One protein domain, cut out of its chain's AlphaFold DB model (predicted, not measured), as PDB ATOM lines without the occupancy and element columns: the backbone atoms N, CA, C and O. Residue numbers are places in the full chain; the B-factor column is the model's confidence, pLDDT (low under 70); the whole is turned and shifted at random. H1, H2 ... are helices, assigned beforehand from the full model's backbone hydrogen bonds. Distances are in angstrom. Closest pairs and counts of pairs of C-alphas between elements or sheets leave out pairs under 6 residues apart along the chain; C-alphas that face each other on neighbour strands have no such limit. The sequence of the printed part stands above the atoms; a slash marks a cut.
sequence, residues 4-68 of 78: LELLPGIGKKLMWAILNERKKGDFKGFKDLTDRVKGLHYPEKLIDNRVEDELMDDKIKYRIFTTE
ATOM      1  N   LEU A   4       9.266  -3.163 -88.074       90.31
ATOM      2  CA  LEU A   4       8.279  -2.279 -88.715       90.31
ATOM      3  C   LEU A   4       8.831  -0.886 -89.051       90.31
ATOM      4  O   LEU A   4       8.343  -0.283 -89.993       90.31
ATOM      5  N   GLU A   5       9.835  -0.384 -88.326       88.75
ATOM      6  CA  GLU A   5      10.464   0.918 -88.615       88.75
ATOM      7  C   GLU A   5      11.364   0.873 -89.862       88.75
ATOM      8  O   GLU A   5      11.824   1.914 -90.323       88.75
ATOM      9  N   LEU A   6      11.645  -0.319 -90.401       89.44
ATOM     10  CA  LEU A   6      12.375  -0.487 -91.660       89.44
ATOM     11  C   LEU A   6      11.477  -0.261 -92.881       89.44
ATOM     12  O   LEU A   6      11.995  -0.027 -93.971       89.44
ATOM     13  N   LEU A   7      10.153  -0.347 -92.713       90.31
ATOM     14  CA  LEU A   7       9.214  -0.064 -93.791       90.31
ATOM     15  C   LEU A   7       9.187   1.451 -94.042       90.31
ATOM     16  O   LEU A   7       8.907   2.218 -93.110       90.31
ATOM     17  N   PRO A   8       9.470   1.903 -95.276       86.69
ATOM     18  CA  PRO A   8       9.508   3.323 -95.592       86.69
ATOM     19  C   PRO A   8       8.134   3.939 -95.311       86.69
ATOM     20  O   PRO A   8       7.118   3.435 -95.770       86.69
ATOM     21  N   GLY A   9       8.091   5.010 -94.513       86.75
ATOM     22  CA  GLY A   9       6.844   5.661 -94.089       86.75
ATOM     23  C   GLY A   9       6.287   5.199 -92.734       86.75
ATOM     24  O   GLY A   9       5.390   5.853 -92.198       86.75
ATOM     25  N   ILE A  10       6.841   4.149 -92.114       90.12
ATOM     26  CA  ILE A  10       6.449   3.722 -90.761       90.12
ATOM     27  C   ILE A  10       7.423   4.279 -89.718       90.12
ATOM     28  O   ILE A  10       8.479   3.723 -89.435       90.12
ATOM     29  N   GLY A  11       7.033   5.383 -89.079       89.50
ATOM     30  CA  GLY A  11       7.743   5.921 -87.915       89.50
ATOM     31  C   GLY A  11       7.317   5.283 -86.585       89.50
ATOM     32  O   GLY A  11       6.326   4.555 -86.505       89.50
ATOM     33  N   LYS A  12       7.997   5.656 -85.490       90.94
ATOM     34  CA  LYS A  12       7.711   5.195 -84.110       90.94
ATOM     35  C   LYS A  12       6.235   5.284 -83.711       90.94
ATOM     36  O   LYS A  12       5.703   4.363 -83.099       90.94
ATOM     37  N   LYS A  13       5.561   6.390 -84.047       91.12
ATOM     38  CA  LYS A  13       4.139   6.602 -83.717       91.12
ATOM     39  C   LYS A  13       3.248   5.554 -84.387       91.12
ATOM     40  O   LYS A  13       2.381   4.979 -83.734       91.12
ATOM     41  N   LEU A  14       3.484   5.303 -85.673       92.00
ATOM     42  CA  LEU A  14       2.708   4.351 -86.458       92.00
ATOM     43  C   LEU A  14       3.021   2.911 -86.038       92.00
ATOM     44  O   LEU A  14       2.106   2.119 -85.848       92.00
ATOM     45  N   MET A  15       4.295   2.604 -85.773       93.50
ATOM     46  CA  MET A  15       4.724   1.325 -85.203       93.50
ATOM     47  C   MET A  15       3.964   1.004 -83.906       93.50
ATOM     48  O   MET A  15       3.390  -0.078 -83.787       93.50
ATOM     49  N   TRP A  16       3.907   1.939 -82.950       93.62
ATOM     50  CA  TRP A  16       3.160   1.731 -81.706       93.62
ATOM     51  C   TRP A  16       1.660   1.548 -81.942       93.62
ATOM     52  O   TRP A  16       1.049   0.702 -81.289       93.62
ATOM     53  N   ALA A  17       1.069   2.289 -82.882       93.12
ATOM     54  CA  ALA A  17      -0.336   2.125 -83.242       93.12
ATOM     55  C   ALA A  17      -0.625   0.715 -83.791       93.12
ATOM     56  O   ALA A  17      -1.551   0.060 -83.316       93.12
ATOM     57  N   ILE A  18       0.215   0.208 -84.702       93.06
ATOM     58  CA  ILE A  18       0.101  -1.153 -85.252       93.06
ATOM     59  C   ILE A  18       0.225  -2.201 -84.139       93.06
ATOM     60  O   ILE A  18      -0.592  -3.117 -84.062       93.06
ATOM     61  N   LEU A  19       1.218  -2.068 -83.252       93.38
ATOM     62  CA  LEU A  19       1.431  -3.016 -82.153       93.38
ATOM     63  C   LEU A  19       0.262  -3.028 -81.160       93.38
ATOM     64  O   LEU A  19      -0.145  -4.095 -80.705       93.38
ATOM     65  N   ASN A  20      -0.289  -1.859 -80.829       94.00
ATOM     66  CA  ASN A  20      -1.421  -1.751 -79.912       94.00
ATOM     67  C   ASN A  20      -2.704  -2.329 -80.512       94.00
ATOM     68  O   ASN A  20      -3.448  -3.002 -79.804       94.00
ATOM     69  N   GLU A  21      -2.945  -2.116 -81.806       94.44
ATOM     70  CA  GLU A  21      -4.060  -2.764 -82.492       94.44
ATOM     71  C   GLU A  21      -3.855  -4.279 -82.557       94.44
ATOM     72  O   GLU A  21      -4.743  -5.027 -82.161       94.44
ATOM     73  N   ARG A  22      -2.660  -4.763 -82.904       94.06
ATOM     74  CA  ARG A  22      -2.385  -6.208 -82.951       94.06
ATOM     75  C   ARG A  22      -2.666  -6.921 -81.623       94.06
ATOM     76  O   ARG A  22      -3.152  -8.044 -81.630       94.06
ATOM     77  N   LYS A  23      -2.428  -6.264 -80.481       93.94
ATOM     78  CA  LYS A  23      -2.751  -6.814 -79.148       93.94
ATOM     79  C   LYS A  23      -4.246  -7.057 -78.925       93.94
ATOM     80  O   LYS A  23      -4.593  -7.905 -78.113       93.94
ATOM     81  N   LYS A  24      -5.126  -6.317 -79.606       93.56
ATOM     82  CA  LYS A  24      -6.585  -6.499 -79.511       93.56
ATOM     83  C   LYS A  24      -7.080  -7.697 -80.326       93.56
ATOM     84  O   LYS A  24      -8.193  -8.157 -80.103       93.56
ATOM     85  N   GLY A  25      -6.274  -8.180 -81.268       93.62
ATOM     86  CA  GLY A  25      -6.596  -9.305 -82.137       93.62
ATOM     87  C   GLY A  25      -5.852  -9.220 -83.465       93.62
ATOM     88  O   GLY A  25      -5.501  -8.125 -83.925       93.62
ATOM     89  N   ASP A  26      -5.637 -10.382 -84.078       94.50
ATOM     90  CA  ASP A  26      -4.946 -10.508 -85.358       94.50
ATOM     91  C   ASP A  26      -5.658  -9.743 -86.478       94.50
ATOM     92  O   ASP A  26      -6.885  -9.611 -86.498       94.50
ATOM     93  N   PHE A  27      -4.870  -9.229 -87.421       95.00
ATOM     94  CA  PHE A  27      -5.406  -8.539 -88.588       95.00
ATOM     95  C   PHE A  27      -5.935  -9.551 -89.599       95.00
ATOM     96  O   PHE A  27      -5.234 -10.496 -89.963       95.00
ATOM     97  N   LYS A  28      -7.153  -9.327 -90.098       93.75
ATOM     98  CA  LYS A  28      -7.773 -10.216 -91.101       93.75
ATOM     99  C   LYS A  28      -7.287  -9.962 -92.530       93.75
ATOM    100  O   LYS A  28      -7.527 -10.775 -93.415       93.75
ATOM    101  N   GLY A  29      -6.633  -8.827 -92.767       93.62
ATOM    102  CA  GLY A  29      -6.088  -8.440 -94.065       93.62
ATOM    103  C   GLY A  29      -5.711  -6.960 -94.107       93.62
ATOM    104  O   GLY A  29      -5.824  -6.253 -93.105       93.62
ATOM    105  N   PHE A  30      -5.293  -6.478 -95.281       91.62
ATOM    106  CA  PHE A  30      -4.838  -5.092 -95.449       91.62
ATOM    107  C   PHE A  30      -5.921  -4.054 -95.160       91.62
ATOM    108  O   PHE A  30      -5.633  -3.056 -94.511       91.62
ATOM    109  N   LYS A  31      -7.173  -4.319 -95.553       90.81
ATOM    110  CA  LYS A  31      -8.297  -3.418 -95.266       90.81
ATOM    111  C   LYS A  31      -8.558  -3.272 -93.761       90.81
ATOM    112  O   LYS A  31      -8.684  -2.163 -93.259       90.81
ATOM    113  N   ASP A  32      -8.572  -4.387 -93.030       93.56
ATOM    114  CA  ASP A  32      -8.731  -4.377 -91.567       93.56
ATOM    115  C   ASP A  32      -7.580  -3.618 -90.888       93.56
ATOM    116  O   ASP A  32      -7.789  -2.833 -89.964       93.56
ATOM    117  N   LEU A  33      -6.359  -3.790 -91.395       92.81
ATOM    118  CA  LEU A  33      -5.191  -3.067 -90.910       92.81
ATOM    119  C   LEU A  33      -5.320  -1.545 -91.128       92.81
ATOM    120  O   LEU A  33      -5.069  -0.786 -90.189       92.81
ATOM    121  N   THR A  34      -5.732  -1.091 -92.317       92.06
ATOM    122  CA  THR A  34      -5.922   0.343 -92.611       92.06
ATOM    123  C   THR A  34      -7.076   0.961 -91.834       92.06
ATOM    124  O   THR A  34      -6.966   2.098 -91.378       92.06
ATOM    125  N   ASP A  35      -8.167   0.214 -91.645       92.31
ATOM    126  CA  ASP A  35      -9.357   0.703 -90.944       92.31
ATOM    127  C   ASP A  35      -9.075   0.895 -89.442       92.31
ATOM    128  O   ASP A  35      -9.559   1.844 -88.816       92.31
ATOM    129  N   ARG A  36      -8.245   0.022 -88.855       93.31
ATOM    130  CA  ARG A  36      -7.887   0.054 -87.428       93.31
ATOM    131  C   ARG A  36      -6.745   1.020 -87.121       93.31
ATOM    132  O   ARG A  36      -6.782   1.724 -86.109       93.31
ATOM    133  N   VAL A  37      -5.724   1.076 -87.976       92.50
ATOM    134  CA  VAL A  37      -4.527   1.903 -87.762       92.50
ATOM    135  C   VAL A  37      -4.667   3.230 -88.502       92.50
ATOM    136  O   VAL A  37      -4.223   3.397 -89.637       92.50
ATOM    137  N   LYS A  38      -5.242   4.224 -87.819       84.94
ATOM    138  CA  LYS A  38      -5.391   5.581 -88.366       84.94
ATOM    139  C   LYS A  38      -4.032   6.172 -88.766       84.94
ATOM    140  O   LYS A  38      -3.153   6.346 -87.921       84.94
ATOM    141  N   GLY A  39      -3.894   6.521 -90.045       84.19
ATOM    142  CA  GLY A  39      -2.677   7.096 -90.631       84.19
ATOM    143  C   GLY A  39      -1.791   6.094 -91.375       84.19
ATOM    144  O   GLY A  39      -0.810   6.508 -91.987       84.19
ATOM    145  N   LEU A  40      -2.123   4.799 -91.353       87.81
ATOM    146  CA  LEU A  40      -1.516   3.826 -92.254       87.81
ATOM    147  C   LEU A  40      -2.313   3.816 -93.560       87.81
ATOM    148  O   LEU A  40      -3.419   3.286 -93.623       87.81
ATOM    149  N   HIS A  41      -1.748   4.427 -94.596       84.19
ATOM    150  CA  HIS A  41      -2.351   4.478 -95.921       84.19
ATOM    151  C   HIS A  41      -1.608   3.522 -96.853       84.19
ATOM    152  O   HIS A  41      -0.382   3.572 -96.910       84.19
ATOM    153  N   TYR A  42      -2.352   2.688 -97.583       88.12
ATOM    154  CA  TYR A  42      -1.824   1.783 -98.611       88.12
ATOM    155  C   TYR A  42      -0.680   0.874 -98.110       88.12
ATOM    156  O   TYR A  42       0.458   1.014 -98.561       88.12
ATOM    157  N   PRO A  43      -0.937  -0.039 -97.151       91.44
ATOM    158  CA  PRO A  43       0.077  -0.945 -96.608       91.44
ATOM    159  C   PRO A  43       0.772  -1.789 -97.681       91.44
ATOM    160  O   PRO A  43       1.950  -2.099 -97.525       91.44
ATOM    161  N   GLU A  44       0.080  -2.109 -98.773       92.25
ATOM    162  CA  GLU A  44       0.636  -2.769 -99.951       92.25
ATOM    163  C   GLU A  44       1.816  -1.985-100.538       92.25
ATOM    164  O   GLU A  44       2.902  -2.535-100.678       92.25
ATOM    165  N   LYS A  45       1.675  -0.666-100.717       92.31
ATOM    166  CA  LYS A  45       2.742   0.177-101.274       92.31
ATOM    167  C   LYS A  45       3.960   0.268-100.364       92.31
ATOM    168  O   LYS A  45       5.076   0.410-100.844       92.31
ATOM    169  N   LEU A  46       3.763   0.215 -99.046       92.00
ATOM    170  CA  LEU A  46       4.879   0.234 -98.094       92.00
ATOM    171  C   LEU A  46       5.719  -1.040 -98.208       92.00
ATOM    172  O   LEU A  46       6.939  -0.989 -98.051       92.00
ATOM    173  N   ILE A  47       5.060  -2.173 -98.468       92.88
ATOM    174  CA  ILE A  47       5.721  -3.454 -98.712       92.88
ATOM    175  C   ILE A  47       6.411  -3.419-100.075       92.88
ATOM    176  O   ILE A  47       7.598  -3.722-100.127       92.88
ATOM    177  N   ASP A  48       5.719  -2.984-101.130       94.12
ATOM    178  CA  ASP A  48       6.271  -2.903-102.488       94.12
ATOM    179  C   ASP A  48       7.542  -2.046-102.518       94.12
ATOM    180  O   ASP A  48       8.605  -2.526-102.910       94.12
ATOM    181  N   ASN A  49       7.475  -0.826-101.974       92.44
ATOM    182  CA  ASN A  49       8.628   0.070-101.888       92.44
ATOM    183  C   ASN A  49       9.782  -0.564-101.104       92.44
ATOM    184  O   ASN A  49      10.942  -0.421-101.475       92.44
ATOM    185  N   ARG A  50       9.484  -1.293-100.018       93.88
ATOM    186  CA  ARG A  50      10.532  -1.962 -99.243       93.88
ATOM    187  C   ARG A  50      11.191  -3.090-100.031       93.88
ATOM    188  O   ARG A  50      12.401  -3.271 -99.921       93.88
ATOM    189  N   VAL A  51      10.407  -3.874-100.765       93.56
ATOM    190  CA  VAL A  51      10.924  -4.949-101.618       93.56
ATOM    191  C   VAL A  51      11.819  -4.358-102.704       93.56
ATOM    192  O   VAL A  51      12.917  -4.866-102.915       93.56
ATOM    193  N   GLU A  52      11.390  -3.270-103.344       92.88
ATOM    194  CA  GLU A  52      12.192  -2.546-104.335       92.88
ATOM    195  C   GLU A  52      13.508  -2.037-103.737       92.88
ATOM    196  O   GLU A  52      14.570  -2.347-104.276       92.88
ATOM    197  N   ASP A  53      13.464  -1.362-102.583       91.88
ATOM    198  CA  ASP A  53      14.661  -0.895-101.872       91.88
ATOM    199  C   ASP A  53      15.630  -2.054-101.575       91.88
ATOM    200  O   ASP A  53      16.840  -1.942-101.780       91.88
ATOM    201  N   GLU A  54      15.107  -3.194-101.111       92.31
ATOM    202  CA  GLU A  54      15.910  -4.374-100.779       92.31
ATOM    203  C   GLU A  54      16.522  -5.072-102.003       92.31
ATOM    204  O   GLU A  54      17.546  -5.749-101.865       92.31
ATOM    205  N   LEU A  55      15.899  -4.944-103.177       90.81
ATOM    206  CA  LEU A  55      16.408  -5.470-104.445       90.81
ATOM    207  C   LEU A  55      17.420  -4.530-105.104       90.81
ATOM    208  O   LEU A  55      18.353  -5.010-105.744       90.81
ATOM    209  N   MET A  56      17.230  -3.215-104.977       89.69
ATOM    210  CA  MET A  56      18.102  -2.214-105.595       89.69
ATOM    211  C   MET A  56      19.378  -1.962-104.781       89.69
ATOM    212  O   MET A  56      20.438  -1.738-105.367       89.69
ATOM    213  N   ASP A  57      19.301  -1.997-103.447       88.31
ATOM    214  CA  ASP A  57      20.456  -1.765-102.576       88.31
ATOM    215  C   ASP A  57      21.127  -3.077-102.129       88.31
ATOM    216  O   ASP A  57      20.768  -3.725-101.139       88.31
ATOM    217  N   ASP A  58      22.207  -3.431-102.825       82.81
ATOM    218  CA  ASP A  58      23.061  -4.576-102.498       82.81
ATOM    219  C   ASP A  58      23.714  -4.501-101.106       82.81
ATOM    220  O   ASP A  58      24.174  -5.529-100.589       82.81
ATOM    221  N   LYS A  59      23.796  -3.305-100.510       85.06
ATOM    222  CA  LYS A  59      24.434  -3.041 -99.212       85.06
ATOM    223  C   LYS A  59      23.427  -2.900 -98.075       85.06
ATOM    224  O   LYS A  59      23.835  -2.605 -96.947       85.06
ATOM    225  N   ILE A  60      22.140  -3.130 -98.333       88.38
ATOM    226  CA  ILE A  60      21.116  -3.004 -97.304       88.38
ATOM    227  C   ILE A  60      21.392  -3.976 -96.147       88.38
ATOM    228  O   ILE A  60      21.552  -5.183 -96.320       88.38
ATOM    229  N   LYS A  61      21.483  -3.430 -94.930       87.00
ATOM    230  CA  LYS A  61      21.902  -4.195 -93.743       87.00
ATOM    231  C   LYS A  61      20.866  -5.224 -93.289       87.00
ATOM    232  O   LYS A  61      21.229  -6.264 -92.748       87.00
ATOM    233  N   TYR A  62      19.584  -4.909 -93.455       89.19
ATOM    234  CA  TYR A  62      18.478  -5.753 -93.017       89.19
ATOM    235  C   TYR A  62      17.567  -6.024 -94.206       89.19
ATOM    236  O   TYR A  62      16.984  -5.085 -94.742       89.19
ATOM    237  N   ARG A  63      17.439  -7.294 -94.591       90.25
ATOM    238  CA  ARG A  63      16.461  -7.744 -95.580       90.25
ATOM    239  C   ARG A  63      15.325  -8.467 -94.869       90.25
ATOM    240  O   ARG A  63      15.580  -9.312 -94.010       90.25
ATOM    241  N   ILE A  64      14.093  -8.081 -95.173       90.25
ATOM    242  CA  ILE A  64      12.874  -8.638 -94.579       90.25
ATOM    243  C   ILE A  64      12.153  -9.509 -95.603       90.25
ATOM    244  O   ILE A  64      11.584 -10.534 -95.236       90.25
ATOM    245  N   PHE A  65      12.180  -9.106 -96.873       91.75
ATOM    246  CA  PHE A  65      11.414  -9.733 -97.941       91.75
ATOM    247  C   PHE A  65      12.298 -10.449 -98.960       91.75
ATOM    248  O   PHE A  65      11.894 -11.493 -99.469       91.75
ATOM    249  N   THR A  66      13.489  -9.924 -99.261       90.38
ATOM    250  CA  THR A  66      14.346 -10.488-100.315       90.38
ATOM    251  C   THR A  66      15.546 -11.232 -99.729       90.38
ATOM    252  O   THR A  66      16.061 -10.918 -98.656       90.38
ATOM    253  N   THR A  67      16.016 -12.265-100.427       83.94
ATOM    254  CA  THR A  67      17.291 -12.921-100.102       83.94
ATOM    255  C   THR A  67      18.449 -12.169-100.742       83.94
ATOM    256  O   THR A  67      18.255 -11.474-101.736       83.94
ATOM    257  N   GLU A  68      19.668 -12.347-100.222       78.25
ATOM    258  CA  GLU A  68      20.842 -11.719-100.831       78.25
ATOM    259  C   GLU A  68      20.944 -12.067-102.326       78.25
ATOM    260  O   GLU A  68      20.844 -13.249-102.686       78.25
TER     261      GLU A  68
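This is residues 4 to 68 of the 78 residues of an uncharacterized protein of uncultured archaeon (UniProt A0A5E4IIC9). Three helices make an elongated model: H3 reaches out as an arm along much of the length, while H1 and H2 form the other end, set about perpendicular to each other with few contacts between them. The first printed residues, 4 to 8, lie in the space between H1 and H3, and the last stretch, residues 57 to 68, loops round the far end of H3, folds back beside it and turns away again. The printed part has 65 residues, with three named helices in the order H1, H2, H3 and no named strand; the class is all helix, and 34 residues are in named elements. It is only just compact, close to loose, with a radius of gyration of the C-alphas of 12.8 A, and its C-alphas span 37 by 20 by 18 A.

The printed part begins at Leu 4, with C-alpha at (8.279, -2.279, -88.715). H1 is residues 12 to 24, 19.0 A from first to last C-alpha, and begins with C-alpha 12 at (7.711, 5.195, -84.110). H2 follows as residues 30 to 36, 10.0 A long. H3 is the longest helix, residues 43 to 56, 20.2 A from first to last C-alpha, and ends with C-alpha 56 at (18.102, -2.214, -105.595). Residues 57 to 68 hold no named element.

H1 and H2 are close but not clearly touching, with 2 pairs of C-alphas within 8 A; the closest are those of Glu 21 and Arg 36, 6.9 A apart. Their lines stand about perpendicular, at 86 degrees. H2 and H3 only just touch, with 3 pairs of C-alphas within 8 A, and H3 does so with residues 43 to 44 alone. Their closest C-alphas, those of Phe 30 and Pro 43, are 6.5 A apart. The two run opposite ways at a steep tilt of 56 degrees, with centres 18.7 A apart. H1 and H3 are apart. In H2 and H3 each pair of O i and N i+4 is within hydrogen-bond range, and in H1 8 of 9 are.

The two C-alphas farthest apart, those of Lys 24 and Asp 58, are 37.6 A from each other. Those of the first and last printed residues, Leu 4 and Glu 68, are 19.8 A apart. The printed part has no cut. The link from H1 to H2 is tight, with 5 residues, and the link from H2 to H3 is short, with 6. The C-alphas of residues 57 to 68 lie 10 to 21 A from the mean of the C-alphas. The mean pLDDT of the printed part is 90.8, and no printed residue is under 70.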